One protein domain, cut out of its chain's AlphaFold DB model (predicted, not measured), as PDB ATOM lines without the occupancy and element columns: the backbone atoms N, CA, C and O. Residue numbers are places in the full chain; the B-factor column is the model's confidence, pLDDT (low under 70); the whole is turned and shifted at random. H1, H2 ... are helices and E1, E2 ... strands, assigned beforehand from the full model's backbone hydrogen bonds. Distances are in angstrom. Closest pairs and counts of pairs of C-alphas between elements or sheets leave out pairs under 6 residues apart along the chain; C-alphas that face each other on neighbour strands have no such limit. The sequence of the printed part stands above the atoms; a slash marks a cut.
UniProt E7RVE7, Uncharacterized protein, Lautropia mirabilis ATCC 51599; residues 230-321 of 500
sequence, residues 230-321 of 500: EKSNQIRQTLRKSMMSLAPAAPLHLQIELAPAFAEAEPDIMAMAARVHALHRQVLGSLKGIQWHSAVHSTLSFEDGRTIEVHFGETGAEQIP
ATOM      1  N   GLU A 230      34.634 158.055 296.994       88.62
ATOM      2  CA  GLU A 230      35.477 157.376 297.979       88.62
ATOM      3  C   GLU A 230      35.295 157.909 299.410       88.62
ATOM      4  O   GLU A 230      35.101 157.123 300.332       88.62
ATOM      5  N   LYS A 231      35.223 159.233 299.609       89.44
ATOM      6  CA  LYS A 231      34.866 159.831 300.911       89.44
ATOM      7  C   LYS A 231      33.455 159.422 301.339       89.44
ATOM      8  O   LYS A 231      33.246 159.015 302.479       89.44
ATOM      9  N   SER A 232      32.509 159.429 300.400       88.81
ATOM     10  CA  SER A 232      31.131 158.967 300.615       88.81
ATOM     11  C   SER A 232      31.077 157.486 301.056       88.81
ATOM     12  O   SER A 232      30.347 157.125 301.984       88.81
ATOM     13  N   ASN A 233      31.913 156.620 300.466       90.25
ATOM     14  CA  ASN A 233      32.098 155.229 300.897       90.25
ATOM     15  C   ASN A 233      32.760 155.121 302.280       90.25
ATOM     16  O   ASN A 233      32.277 154.360 303.123       90.25
ATOM     17  N   GLN A 234      33.826 155.885 302.533       92.06
ATOM     18  CA  GLN A 234      34.561 155.899 303.800       92.06
ATOM     19  C   GLN A 234      33.635 156.265 304.973       92.06
ATOM     20  O   GLN A 234      33.618 155.558 305.986       92.06
ATOM     21  N   ILE A 235      32.807 157.303 304.811       92.69
ATOM     22  CA  ILE A 235      31.808 157.725 305.804       92.69
ATOM     23  C   ILE A 235      30.783 156.603 306.032       92.69
ATOM     24  O   ILE A 235      30.606 156.178 307.175       92.69
ATOM     25  N   ARG A 236      30.179 156.026 304.976       91.75
ATOM     26  CA  ARG A 236      29.232 154.892 305.102       91.75
ATOM     27  C   ARG A 236      29.822 153.683 305.834       91.75
ATOM     28  O   ARG A 236      29.149 153.080 306.671       91.75
ATOM     29  N   GLN A 237      31.058 153.294 305.519       91.25
ATOM     30  CA  GLN A 237      31.722 152.166 306.183       91.25
ATOM     31  C   GLN A 237      32.011 152.462 307.656       91.25
ATOM     32  O   GLN A 237      31.838 151.589 308.507       91.25
ATOM     33  N   THR A 238      32.441 153.684 307.965       92.38
ATOM     34  CA  THR A 238      32.780 154.088 309.335       92.38
ATOM     35  C   THR A 238      31.519 154.234 310.185       92.38
ATOM     36  O   THR A 238      31.496 153.747 311.308       92.38
ATOM     37  N   LEU A 239      30.424 154.754 309.619       92.06
ATOM     38  CA  LEU A 239      29.102 154.810 310.249       92.06
ATOM     39  C   LEU A 239      28.583 153.416 310.636       92.06
ATOM     40  O   LEU A 239      28.187 153.206 311.783       92.06
ATOM     41  N   ARG A 240      28.681 152.428 309.733       90.44
ATOM     42  CA  ARG A 240      28.346 151.025 310.047       90.44
ATOM     43  C   ARG A 240      29.203 150.466 311.192       90.44
ATOM     44  O   ARG A 240      28.658 149.858 312.111       90.44
ATOM     45  N   LYS A 241      30.521 150.716 311.191       90.50
ATOM     46  CA  LYS A 241      31.435 150.302 312.279       90.50
ATOM     47  C   LYS A 241      31.062 150.959 313.618       90.50
ATOM     48  O   LYS A 241      30.968 150.262 314.628       90.50
ATOM     49  N   SER A 242      30.779 152.262 313.627       90.69
ATOM     50  CA  SER A 242      30.350 153.002 314.822       90.69
ATOM     51  C   SER A 242      29.026 152.476 315.383       90.69
ATOM     52  O   SER A 242      28.924 152.251 316.585       90.69
ATOM     53  N   MET A 243      28.040 152.170 314.532       89.19
ATOM     54  CA  MET A 243      26.782 151.543 314.965       89.19
ATOM     55  C   MET A 243      27.002 150.190 315.649       89.19
ATOM     56  O   MET A 243      26.436 149.955 316.716       89.19
ATOM     57  N   MET A 244      27.846 149.323 315.077       87.44
ATOM     58  CA  MET A 244      28.196 148.033 315.687       87.44
ATOM     59  C   MET A 244      28.909 148.209 317.036       87.44
ATOM     60  O   MET A 244      28.706 147.402 317.941       87.44
ATOM     61  N   SER A 245      29.697 149.279 317.201       85.75
ATOM     62  CA  SER A 245      30.347 149.604 318.475       85.75
ATOM     63  C   SER A 245      29.382 150.161 319.531       85.75
ATOM     64  O   SER A 245      29.578 149.904 320.716       85.75
ATOM     65  N   LEU A 246      28.350 150.915 319.135       84.88
ATOM     66  CA  LEU A 246      27.304 151.399 320.049       84.88
ATOM     67  C   LEU A 246      26.350 150.275 320.483       84.88
ATOM     68  O   LEU A 246      25.902 150.238 321.633       84.88
ATOM     69  N   ALA A 247      26.036 149.361 319.561       78.94
ATOM     70  CA  ALA A 247      25.223 148.182 319.807       78.94
ATOM     71  C   ALA A 247      25.598 147.042 318.835       78.94
ATOM     72  O   ALA A 247      25.215 147.088 317.668       78.94
ATOM     73  N   PRO A 248      26.232 145.953 319.305       69.31
ATOM     74  CA  PRO A 248      26.503 144.768 318.480       69.31
ATOM     75  C   PRO A 248      25.251 144.065 317.921       69.31
ATOM     76  O   PRO A 248      25.355 143.278 316.989       69.31
ATOM     77  N   ALA A 249      24.069 144.365 318.472       64.69
ATOM     78  CA  ALA A 249      22.758 143.949 317.962       64.69
ATOM     79  C   ALA A 249      22.076 145.032 317.090       64.69
ATOM     80  O   ALA A 249      20.851 145.073 316.990       64.69
ATOM     81  N   ALA A 250      22.847 145.961 316.512       63.78
ATOM     82  CA  ALA A 250      22.343 146.949 315.562       63.78
ATOM     83  C   ALA A 250      21.838 146.281 314.264       63.78
ATOM     84  O   ALA A 250      22.360 145.239 313.858       63.78
ATOM     85  N   PRO A 251      20.849 146.883 313.580       62.25
ATOM     86  CA  PRO A 251      20.265 146.327 312.364       62.25
ATOM     87  C   PRO A 251      21.231 146.427 311.177       62.25
ATOM     88  O   PRO A 251      21.269 147.419 310.450       62.25
ATOM     89  N   LEU A 252      21.994 145.361 310.934       66.81
ATOM     90  CA  LEU A 252      22.851 145.244 309.745       66.81
ATOM     91  C   LEU A 252      22.059 145.195 308.422       66.81
ATOM     92  O   LEU A 252      22.661 145.309 307.359       66.81
ATOM     93  N   HIS A 253      20.729 145.060 308.483       78.44
ATOM     94  CA  HIS A 253      19.832 145.103 307.327       78.44
ATOM     95  C   HIS A 253      19.548 146.522 306.798       78.44
ATOM     96  O   HIS A 253      19.003 146.642 305.706       78.44
ATOM     97  N   LEU A 254      19.901 147.595 307.526       85.31
ATOM     98  CA  LEU A 254      19.601 148.960 307.074       85.31
ATOM     99  C   LEU A 254      20.468 149.396 305.882       85.31
ATOM    100  O   LEU A 254      21.704 149.469 305.955       85.31
ATOM    101  N   GLN A 255      19.798 149.801 304.803       89.38
ATOM    102  CA  GLN A 255      20.406 150.458 303.649       89.38
ATOM    103  C   GLN A 255      20.776 151.908 304.002       89.38
ATOM    104  O   GLN A 255      19.995 152.838 303.832       89.38
ATOM    105  N   ILE A 256      21.979 152.085 304.557       91.31
ATOM    106  CA  ILE A 256      22.550 153.398 304.892       91.31
ATOM    107  C   ILE A 256      23.223 154.009 303.661       91.31
ATOM    108  O   ILE A 256      24.212 153.464 303.148       91.31
ATOM    109  N   GLU A 257      22.725 155.172 303.255       92.50
ATOM    110  CA  GLU A 257      23.171 155.949 302.101       92.50
ATOM    111  C   GLU A 257      23.466 157.408 302.464       92.50
ATOM    112  O   GLU A 257      23.022 157.917 303.489       92.50
ATOM    113  N   LEU A 258      24.237 158.077 301.607       92.56
ATOM    114  CA  LEU A 258      24.447 159.525 301.650       92.56
ATOM    115  C   LEU A 258      23.938 160.065 300.315       92.56
ATOM    116  O   LEU A 258      24.283 159.496 299.276       92.56
ATOM    117  N   ALA A 259      23.122 161.113 300.342       90.75
ATOM    118  CA  ALA A 259      22.567 161.717 299.140       90.75
ATOM    119  C   ALA A 259      23.669 162.344 298.262       90.75
ATOM    120  O   ALA A 259      24.717 162.735 298.783       90.75
ATOM    121  N   PRO A 260      23.449 162.511 296.942       83.38
ATOM    122  CA  PRO A 260      24.428 163.148 296.055       83.38
ATOM    123  C   PRO A 260      24.823 164.572 296.479       83.38
ATOM    124  O   PRO A 260      25.955 164.979 296.248       83.38
ATOM    125  N   ALA A 261      23.912 165.304 297.132       85.50
ATOM    126  CA  ALA A 261      24.138 166.661 297.637       85.50
ATOM    127  C   ALA A 261      24.792 166.723 299.037       85.50
ATOM    128  O   ALA A 261      25.032 167.815 299.548       85.50
ATOM    129  N   PHE A 262      25.083 165.581 299.676       88.25
ATOM    130  CA  PHE A 262      25.725 165.544 300.994       88.25
ATOM    131  C   PHE A 262      27.169 166.066 300.886       88.25
ATOM    132  O   PHE A 262      28.022 165.416 300.274       88.25
ATOM    133  N   ALA A 263      27.437 167.233 301.481       85.62
ATOM    134  CA  ALA A 263      28.692 167.981 301.324       85.62
ATOM    135  C   ALA A 263      29.638 167.933 302.547       85.62
ATOM    136  O   ALA A 263      30.775 168.397 302.467       85.62
ATOM    137  N   GLU A 264      29.207 167.380 303.687       86.88
ATOM    138  CA  GLU A 264      30.014 167.344 304.918       86.88
ATOM    139  C   GLU A 264      31.191 166.361 304.802       86.88
ATOM    140  O   GLU A 264      31.022 165.151 304.937       86.88
ATOM    141  N   ALA A 265      32.406 166.868 304.571       84.44
ATOM    142  CA  ALA A 265      33.601 166.028 304.415       84.44
ATOM    143  C   ALA A 265      33.980 165.240 305.685       84.44
ATOM    144  O   ALA A 265      34.539 164.145 305.587       84.44
ATOM    145  N   GLU A 266      33.657 165.790 306.858       87.19
ATOM    146  CA  GLU A 266      33.903 165.208 308.179       87.19
ATOM    147  C   GLU A 266      32.648 165.361 309.055       87.19
ATOM    148  O   GLU A 266      32.589 166.254 309.894       87.19
ATOM    149  N   PRO A 267      31.601 164.543 308.858       90.50
ATOM    150  CA  PRO A 267      30.412 164.603 309.698       90.50
ATOM    151  C   PRO A 267      30.683 163.931 311.053       90.50
ATOM    152  O   PRO A 267      31.573 163.083 311.177       90.50
ATOM    153  N   ASP A 268      29.869 164.217 312.072       92.69
ATOM    154  CA  ASP A 268      29.930 163.474 313.337       92.69
ATOM    155  C   ASP A 268      29.340 162.063 313.176       92.69
ATOM    156  O   ASP A 268      28.173 161.792 313.473       92.69
ATOM    157  N   ILE A 269      30.191 161.143 312.724       93.25
ATOM    158  CA  ILE A 269      29.848 159.742 312.470       93.25
ATOM    159  C   ILE A 269      29.322 159.043 313.737       93.25
ATOM    160  O   ILE A 269      28.498 158.132 313.633       93.25
ATOM    161  N   MET A 270      29.751 159.453 314.936       93.50
ATOM    162  CA  MET A 270      29.293 158.835 316.182       93.50
ATOM    163  C   MET A 270      27.912 159.361 316.603       93.50
ATOM    164  O   MET A 270      27.066 158.572 317.025       93.50
ATOM    165  N   ALA A 271      27.624 160.652 316.403       92.94
ATOM    166  CA  ALA A 271      26.265 161.183 316.535       92.94
ATOM    167  C   ALA A 271      25.314 160.602 315.479       92.94
ATOM    168  O   ALA A 271      24.202 160.212 315.830       92.94
ATOM    169  N   MET A 272      25.741 160.464 314.218       94.00
ATOM    170  CA  MET A 272      24.954 159.774 313.185       94.00
ATOM    171  C   MET A 272      24.663 158.323 313.596       94.00
ATOM    172  O   MET A 272      23.517 157.887 313.528       94.00
ATOM    173  N   ALA A 273      25.653 157.582 314.108       92.56
ATOM    174  CA  ALA A 273      25.454 156.214 314.596       92.56
ATOM    175  C   ALA A 273      24.478 156.143 315.787       92.56
ATOM    176  O   ALA A 273      23.630 155.246 315.843       92.56
ATOM    177  N   ALA A 274      24.558 157.101 316.714       91.94
ATOM    178  CA  ALA A 274      23.633 157.229 317.837       91.94
ATOM    179  C   ALA A 274      22.201 157.553 317.368       91.94
ATOM    180  O   ALA A 274      21.243 156.966 317.876       91.94
ATOM    181  N   ARG A 275      22.060 158.401 316.342       91.88
ATOM    182  CA  ARG A 275      20.789 158.734 315.678       91.88
ATOM    183  C   ARG A 275      20.183 157.532 314.944       91.88
ATOM    184  O   ARG A 275      19.003 157.261 315.143       91.88
ATOM    185  N   VAL A 276      20.964 156.728 314.207       90.88
ATOM    186  CA  VAL A 276      20.462 155.460 313.623       90.88
ATOM    187  C   VAL A 276      20.004 154.487 314.716       90.88
ATOM    188  O   VAL A 276      18.949 153.865 314.586       90.88
ATOM    189  N   HIS A 277      20.757 154.362 315.817       86.81
ATOM    190  CA  HIS A 277      20.345 153.515 316.941       86.81
ATOM    191  C   HIS A 277      19.049 154.007 317.604       86.81
ATOM    192  O   HIS A 277      18.245 153.185 318.049       86.81
ATOM    193  N   ALA A 278      18.824 155.324 317.650       88.25
ATOM    194  CA  ALA A 278      17.563 155.894 318.108       88.25
ATOM    195  C   ALA A 278      16.412 155.554 317.158       88.25
ATOM    196  O   ALA A 278      15.419 154.986 317.608       88.25
ATOM    197  N   LEU A 279      16.574 155.799 315.853       88.25
ATOM    198  CA  LEU A 279      15.557 155.493 314.844       88.25
ATOM    199  C   LEU A 279      15.135 154.024 314.870       88.25
ATOM    200  O   LEU A 279      13.951 153.749 315.018       88.25
ATOM    201  N   HIS A 280      16.073 153.075 314.851       82.94
ATOM    202  CA  HIS A 280      15.753 151.640 314.911       82.94
ATOM    203  C   HIS A 280      14.945 151.225 316.162       82.94
ATOM    204  O   HIS A 280      14.318 150.169 316.185       82.94
ATOM    205  N   ARG A 281      14.954 152.036 317.227       79.12
ATOM    206  CA  ARG A 281      14.167 151.795 318.448       79.12
ATOM    207  C   ARG A 281      12.881 152.612 318.512       79.12
ATOM    208  O   ARG A 281      11.933 152.188 319.164       79.12
ATOM    209  N   GLN A 282      12.865 153.795 317.906       78.81
ATOM    210  CA  GLN A 282      11.721 154.705 317.882       78.81
ATOM    211  C   GLN A 282      10.748 154.392 316.745       78.81
ATOM    212  O   GLN A 282       9.574 154.717 316.865       78.81
ATOM    213  N   VAL A 283      11.215 153.762 315.670       79.12
ATOM    214  CA  VAL A 283      10.463 153.489 314.443       79.12
ATOM    215  C   VAL A 283       9.990 152.027 314.413       79.12
ATOM    216  O   VAL A 283      10.599 151.142 315.021       79.12
ATOM    217  N   LEU A 284       8.861 151.763 313.753       65.81
ATOM    218  CA  LEU A 284       8.360 150.407 313.515       65.81
ATOM    219  C   LEU A 284       9.349 149.562 312.687       65.81
ATOM    220  O   LEU A 284      10.151 150.079 311.913       65.81
ATOM    221  N   GLY A 285       9.275 148.237 312.848       66.56
ATOM    222  CA  GLY A 285      10.238 147.268 312.297       66.56
ATOM    223  C   GLY A 285      10.257 147.102 310.771       66.56
ATOM    224  O   GLY A 285      10.863 146.154 310.294       66.56
ATOM    225  N   SER A 286       9.601 147.994 310.026       75.94
ATOM    226  CA  SER A 286       9.588 148.070 308.560       75.94
ATOM    227  C   SER A 286      10.599 149.083 307.995       75.94
ATOM    228  O   SER A 286      10.617 149.315 306.788       75.94
ATOM    229  N   LEU A 287      11.428 149.720 308.836       86.38
ATOM    230  CA  LEU A 287      12.493 150.625 308.388       86.38
ATOM    231  C   LEU A 287      13.535 149.853 307.557       86.38
ATOM    232  O   LEU A 287      14.247 148.997 308.078       86.38
ATOM    233  N   LYS A 288      13.643 150.189 306.271       88.94
ATOM    234  CA  LYS A 288      14.501 149.518 305.283       88.94
ATOM    235  C   LYS A 288      15.799 150.284 305.027       88.94
ATOM    236  O   LYS A 288      16.863 149.676 304.902       88.94
ATOM    237  N   GLY A 289      15.734 151.613 304.970       90.25
ATOM    238  CA  GLY A 289      16.877 152.456 304.627       90.25
ATOM    239  C   GLY A 289      16.860 153.835 305.276       90.25
ATOM    240  O   GLY A 289      15.846 154.298 305.800       90.25
ATOM    241  N   ILE A 290      18.029 154.474 305.254       92.88
ATOM    242  CA  ILE A 290      18.267 155.832 305.755       92.88
ATOM    243  C   ILE A 290      19.201 156.522 304.763       92.88
ATOM    244  O   ILE A 290      20.367 156.135 304.644       92.88
ATOM    245  N   GLN A 291      18.700 157.545 304.076       94.31
ATOM    246  CA  GLN A 291      19.480 158.383 303.175       94.31
ATOM    247  C   GLN A 291      19.740 159.732 303.851       94.31
ATOM    248  O   GLN A 291      18.811 160.482 304.135       94.31
ATOM    249  N   TRP A 292      21.007 160.022 304.147       95.25
ATOM    250  CA  TRP A 292      21.407 161.261 304.818       95.25
ATOM    251  C   TRP A 292      21.654 162.387 303.812       95.25
ATOM    252  O   TRP A 292      22.420 162.205 302.864       95.25
ATOM    253  N   HIS A 293      21.067 163.555 304.068       92.75
ATOM    254  CA  HIS A 293      21.269 164.795 303.303       92.75
ATOM    255  C   HIS A 293      22.286 165.721 303.984       92.75
ATOM    256  O   HIS A 293      23.081 166.374 303.317       92.75
ATOM    257  N   SER A 294      22.313 165.696 305.316       91.75
ATOM    258  CA  SER A 294      23.341 166.275 306.193       91.75
ATOM    259  C   SER A 294      23.500 165.372 307.424       91.75
ATOM    260  O   SER A 294      22.740 164.418 307.581       91.75
ATOM    261  N   ALA A 295      24.427 165.630 308.347       90.06
ATOM    262  CA  ALA A 295      24.511 164.873 309.601       90.06
ATOM    263  C   ALA A 295      23.276 165.057 310.513       90.06
ATOM    264  O   ALA A 295      23.092 164.288 311.464       90.06
ATOM    265  N   VAL A 296      22.436 166.070 310.244       92.06
ATOM    266  CA  VAL A 296      21.221 166.431 311.003       92.06
ATOM    267  C   VAL A 296      19.910 166.252 310.224       92.06
ATOM    268  O   VAL A 296      18.851 166.441 310.815       92.06
ATOM    269  N   HIS A 297      19.946 165.854 308.948       93.50
ATOM    270  CA  HIS A 297      18.756 165.618 308.122       93.50
ATOM    271  C   HIS A 297      18.883 164.314 307.317       93.50
ATOM    272  O   HIS A 297      19.875 164.098 306.617       93.50
ATOM    273  N   SER A 298      17.862 163.455 307.383       93.12
ATOM    274  CA  SER A 298      17.766 162.236 306.573       93.12
ATOM    275  C   SER A 298      16.339 161.930 306.128       93.12
ATOM    276  O   SER A 298      15.413 162.056 306.930       93.12
ATOM    277  N   THR A 299      16.181 161.387 304.921       93.44
ATOM    278  CA  THR A 299      14.961 160.673 304.525       93.44
ATOM    279  C   THR A 299      15.052 159.214 304.975       93.44
ATOM    280  O   THR A 299      16.053 158.532 304.736       93.44
ATOM    281  N   LEU A 300      13.999 158.720 305.621       92.50
ATOM    282  CA  LEU A 300      13.839 157.316 305.998       92.50
ATOM    283  C   LEU A 300      12.986 156.610 304.949       92.50
ATOM    284  O   LEU A 300      12.008 157.192 304.483       92.50
ATOM    285  N   SER A 301      13.325 155.369 304.600       91.31
ATOM    286  CA  SER A 301      12.554 154.555 303.654       91.31
ATOM    287  C   SER A 301      12.078 153.250 304.284       91.31
ATOM    288  O   SER A 301      12.813 152.584 305.020       91.31
ATOM    289  N   PHE A 302      10.830 152.891 303.994       89.81
ATOM    290  CA  PHE A 302      10.132 151.751 304.579       89.81
ATOM    291  C   PHE A 302       9.930 150.607 303.579       89.81
ATOM    292  O   PHE A 302       9.985 150.787 302.362       89.81
ATOM    293  N   GLU A 303       9.696 149.405 304.101       86.00
ATOM    294  CA  GLU A 303       9.388 148.209 303.311       86.00
ATOM    295  C   GLU A 303       8.083 148.342 302.509       86.00
ATOM    296  O   GLU A 303       8.014 147.850 301.386       86.00
ATOM    297  N   ASP A 304       7.098 149.086 303.024       84.94
ATOM    298  CA  ASP A 304       5.836 149.387 302.332       84.94
ATOM    299  C   ASP A 304       5.937 150.547 301.320       84.94
ATOM    300  O   ASP A 304       4.926 151.056 300.841       84.94
ATOM    301  N   GLY A 305       7.161 150.972 300.989       83.56
ATOM    302  CA  GLY A 305       7.448 151.994 299.984       83.56
ATOM    303  C   GLY A 305       7.290 153.439 300.460       83.56
ATOM    304  O   GLY A 305       7.649 154.350 299.715       83.56
ATOM    305  N   ARG A 306       6.803 153.681 301.686       88.06
ATOM    306  CA  ARG A 306       6.705 155.043 302.229       88.06
ATOM    307  C   ARG A 306       8.078 155.638 302.529       88.06
ATOM    308  O   ARG A 306       9.045 154.930 302.825       88.06
ATOM    309  N   THR A 307       8.125 156.964 302.530       90.31
ATOM    310  CA  THR A 307       9.258 157.757 303.004       90.31
ATOM    311  C   THR A 307       8.790 158.862 303.945       90.31
ATOM    312  O   THR A 307       7.665 159.345 303.834       90.31
ATOM    313  N   ILE A 308       9.658 159.260 304.879       90.62
ATOM    314  CA  ILE A 308       9.491 160.472 305.700       90.62
ATOM    315  C   ILE A 308      10.827 161.202 305.815       90.62
ATOM    316  O   ILE A 308      11.879 160.564 305.870       90.62
ATOM    317  N   GLU A 309      10.797 162.527 305.896       91.94
ATOM    318  CA  GLU A 309      11.963 163.328 306.269       91.94
ATOM    319  C   GLU A 309      12.051 163.463 307.790       91.94
ATOM    320  O   GLU A 309      11.042 163.660 308.468       91.94
ATOM    321  N   VAL A 310      13.261 163.342 308.337       91.69
ATOM    322  CA  VAL A 310      13.523 163.458 309.775       91.69
ATOM    323  C   VAL A 310      14.705 164.384 310.016       91.69
ATOM    324  O   VAL A 310      15.826 164.135 309.564       91.69
ATOM    325  N   HIS A 311      14.434 165.437 310.782       92.69
ATOM    326  CA  HIS A 311      15.419 166.389 311.282       92.69
ATOM    327  C   HIS A 311      15.811 166.043 312.727       92.69
ATOM    328  O   HIS A 311      14.971 165.627 313.535       92.69
ATOM    329  N   PHE A 312      17.098 166.196 313.049       90.69
ATOM    330  CA  PHE A 312      17.671 165.847 314.348       90.69
ATOM    331  C   PHE A 312      18.250 167.062 315.077       90.69
ATOM    332  O   PHE A 312      19.397 167.457 314.837       90.69
ATOM    333  N   GLY A 313      17.498 167.578 316.043       86.38
ATOM    334  CA  GLY A 313      17.959 168.611 316.962       86.38
ATOM    335  C   GLY A 313      18.934 168.095 318.023       86.38
ATOM    336  O   GLY A 313      19.522 167.009 317.932       86.38
ATOM    337  N   GLU A 314      19.088 168.884 319.089       82.62
ATOM    338  CA  GLU A 314      19.968 168.541 320.211       82.62
ATOM    339  C   GLU A 314      19.489 167.333 321.031       82.62
ATOM    340  O   GLU A 314      20.283 166.732 321.756       82.62
ATOM    341  N   THR A 315      18.190 167.028 320.982       81.81
ATOM    342  CA  THR A 315      17.491 166.068 321.855       81.81
ATOM    343  C   THR A 315      17.024 164.804 321.130       81.81
ATOM    344  O   THR A 315      16.324 163.989 321.728       81.81
ATOM    345  N   GLY A 316      17.420 164.606 319.868       83.44
ATOM    346  CA  GLY A 316      17.023 163.465 319.038       83.44
ATOM    347  C   GLY A 316      16.276 163.885 317.775       83.44
ATOM    348  O   GLY A 316      16.422 165.011 317.309       83.44
ATOM    349  N   ALA A 317      15.500 162.961 317.205       84.44
ATOM    350  CA  ALA A 317      14.620 163.236 316.075       84.44
ATOM    351  C   ALA A 317      13.420 164.083 316.527       84.44
ATOM    352  O   ALA A 317      12.679 163.675 317.422       84.44
ATOM    353  N   GLU A 318      13.231 165.251 315.917       80.25
ATOM    354  CA  GLU A 318      12.227 166.228 316.362       80.25
ATOM    355  C   GLU A 318      10.829 165.901 315.826       80.25
ATOM    356  O   GLU A 318       9.830 166.056 316.529       80.25
ATOM    357  N   GLN A 319      10.764 165.391 314.594       71.69
ATOM    358  CA  GLN A 319       9.522 165.077 313.895       71.69
ATOM    359  C   GLN A 319       9.607 163.656 313.322       71.69
ATOM    360  O   GLN A 319      10.328 163.391 312.368       71.69
ATOM    361  N   ILE A 320       8.876 162.731 313.948       79.94
ATOM    362  CA  ILE A 320       8.562 161.394 313.424       79.94
ATOM    363  C   ILE A 320       7.045 161.252 313.605       79.94
ATOM    364  O   ILE A 320       6.610 161.339 314.759       79.94
ATOM    365  N   PRO A 321       6.241 161.065 312.543       77.81
ATOM    366  CA  PRO A 321       4.791 160.922 312.673       77.81
ATOM    367  C   PRO A 321       4.404 159.686 313.501       77.81
ATOM    368  O   PRO A 321       5.142 158.696 313.549       77.81
TER     369      PRO A 321
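What this domain is: This is residues 230 to 321 of the 500 residues of an uncharacterized protein of Lautropia mirabilis ATCC 51599 (UniProt E7RVE7). A strongly twisted sheet of four strands has one helix, H2, crossing slantwise over one face, while a second and longer helix, H1, packs on H2 at a steep angle and only grazes the sheet at its E1 edge with residues 232 to 240. The face of the sheet away from H2 has no named helix over it. The printed part has 92 residues with two named helices and four named strands, in the order H1, E1, H2, E2, E3, E4; the sheet runs E1, E2, E3, E4 and is mixed, and the class is mixed, helices and strands. The whole is compact, with a radius of gyration of the C-alphas of 12.1 A, and rounded, spanning 31 by 29 by 26 A.

How they stand to each other: H1, residues 230 to 246, only grazes the sheet with its residues 232 to 240; its closest C-alphas to E1, residues 255 to 258, are those of Ser 232 and Leu 258, 6.8 A apart. H1 and H2, residues 269 to 282, touch, closest at the C-alphas of Met 243 and Ala 273, 4.9 A apart, and run the same way at a steep tilt of 57 degrees. H2 is on the sheet at a height of 9.4 A, over E2, residues 287 to 294, and E3, residues 297 to 302; on the local plane it stands at 32 degrees to E2, only just slantwise to the strands. E1, H2 and E2 form a strand-helix-strand unit, two parallel neighbour strands with a helix between, and its crossover is left-handed. E1 and E2 are parallel, with N 257 and O 290 at 2.9 A. E2, E3 and E4, residues 307 to 313, form a meander, each strand the antiparallel neighbour of the one before. Its hairpins are E2 and E3, with N 291 and O 299 at 2.9 A, and E3 and E4, with N 300 and O 308 at 2.8 A. E1 and E4 are edge strands and stand apart. Every O i to N i+4 pair is within hydrogen-bond range in H1; in H2, 9 of 10 are.

Where its parts are: H1 begins at C-alpha 230 (35.477, 157.376, 297.979) and is 24.3 A long. E1 measures 10.1 A and H2 19.6 A, with C-alpha 269 at (29.848, 159.742, 312.470). E2 measures 19.2 A, E3 16.7 A and E4 19.7 A, ending at C-alpha 313 (17.959, 168.611, 316.962). Residues 312 to 313 of E4 pair antiparallel with residues 316 to 317.

The domain as a whole: The C-alphas farthest apart are those of Glu 230 and Pro 321, 34.2 A. The printed part has no cut and no long link. The mean pLDDT of the printed part is 86.5; residues 248 to 252 and 284 to 285 are under 70.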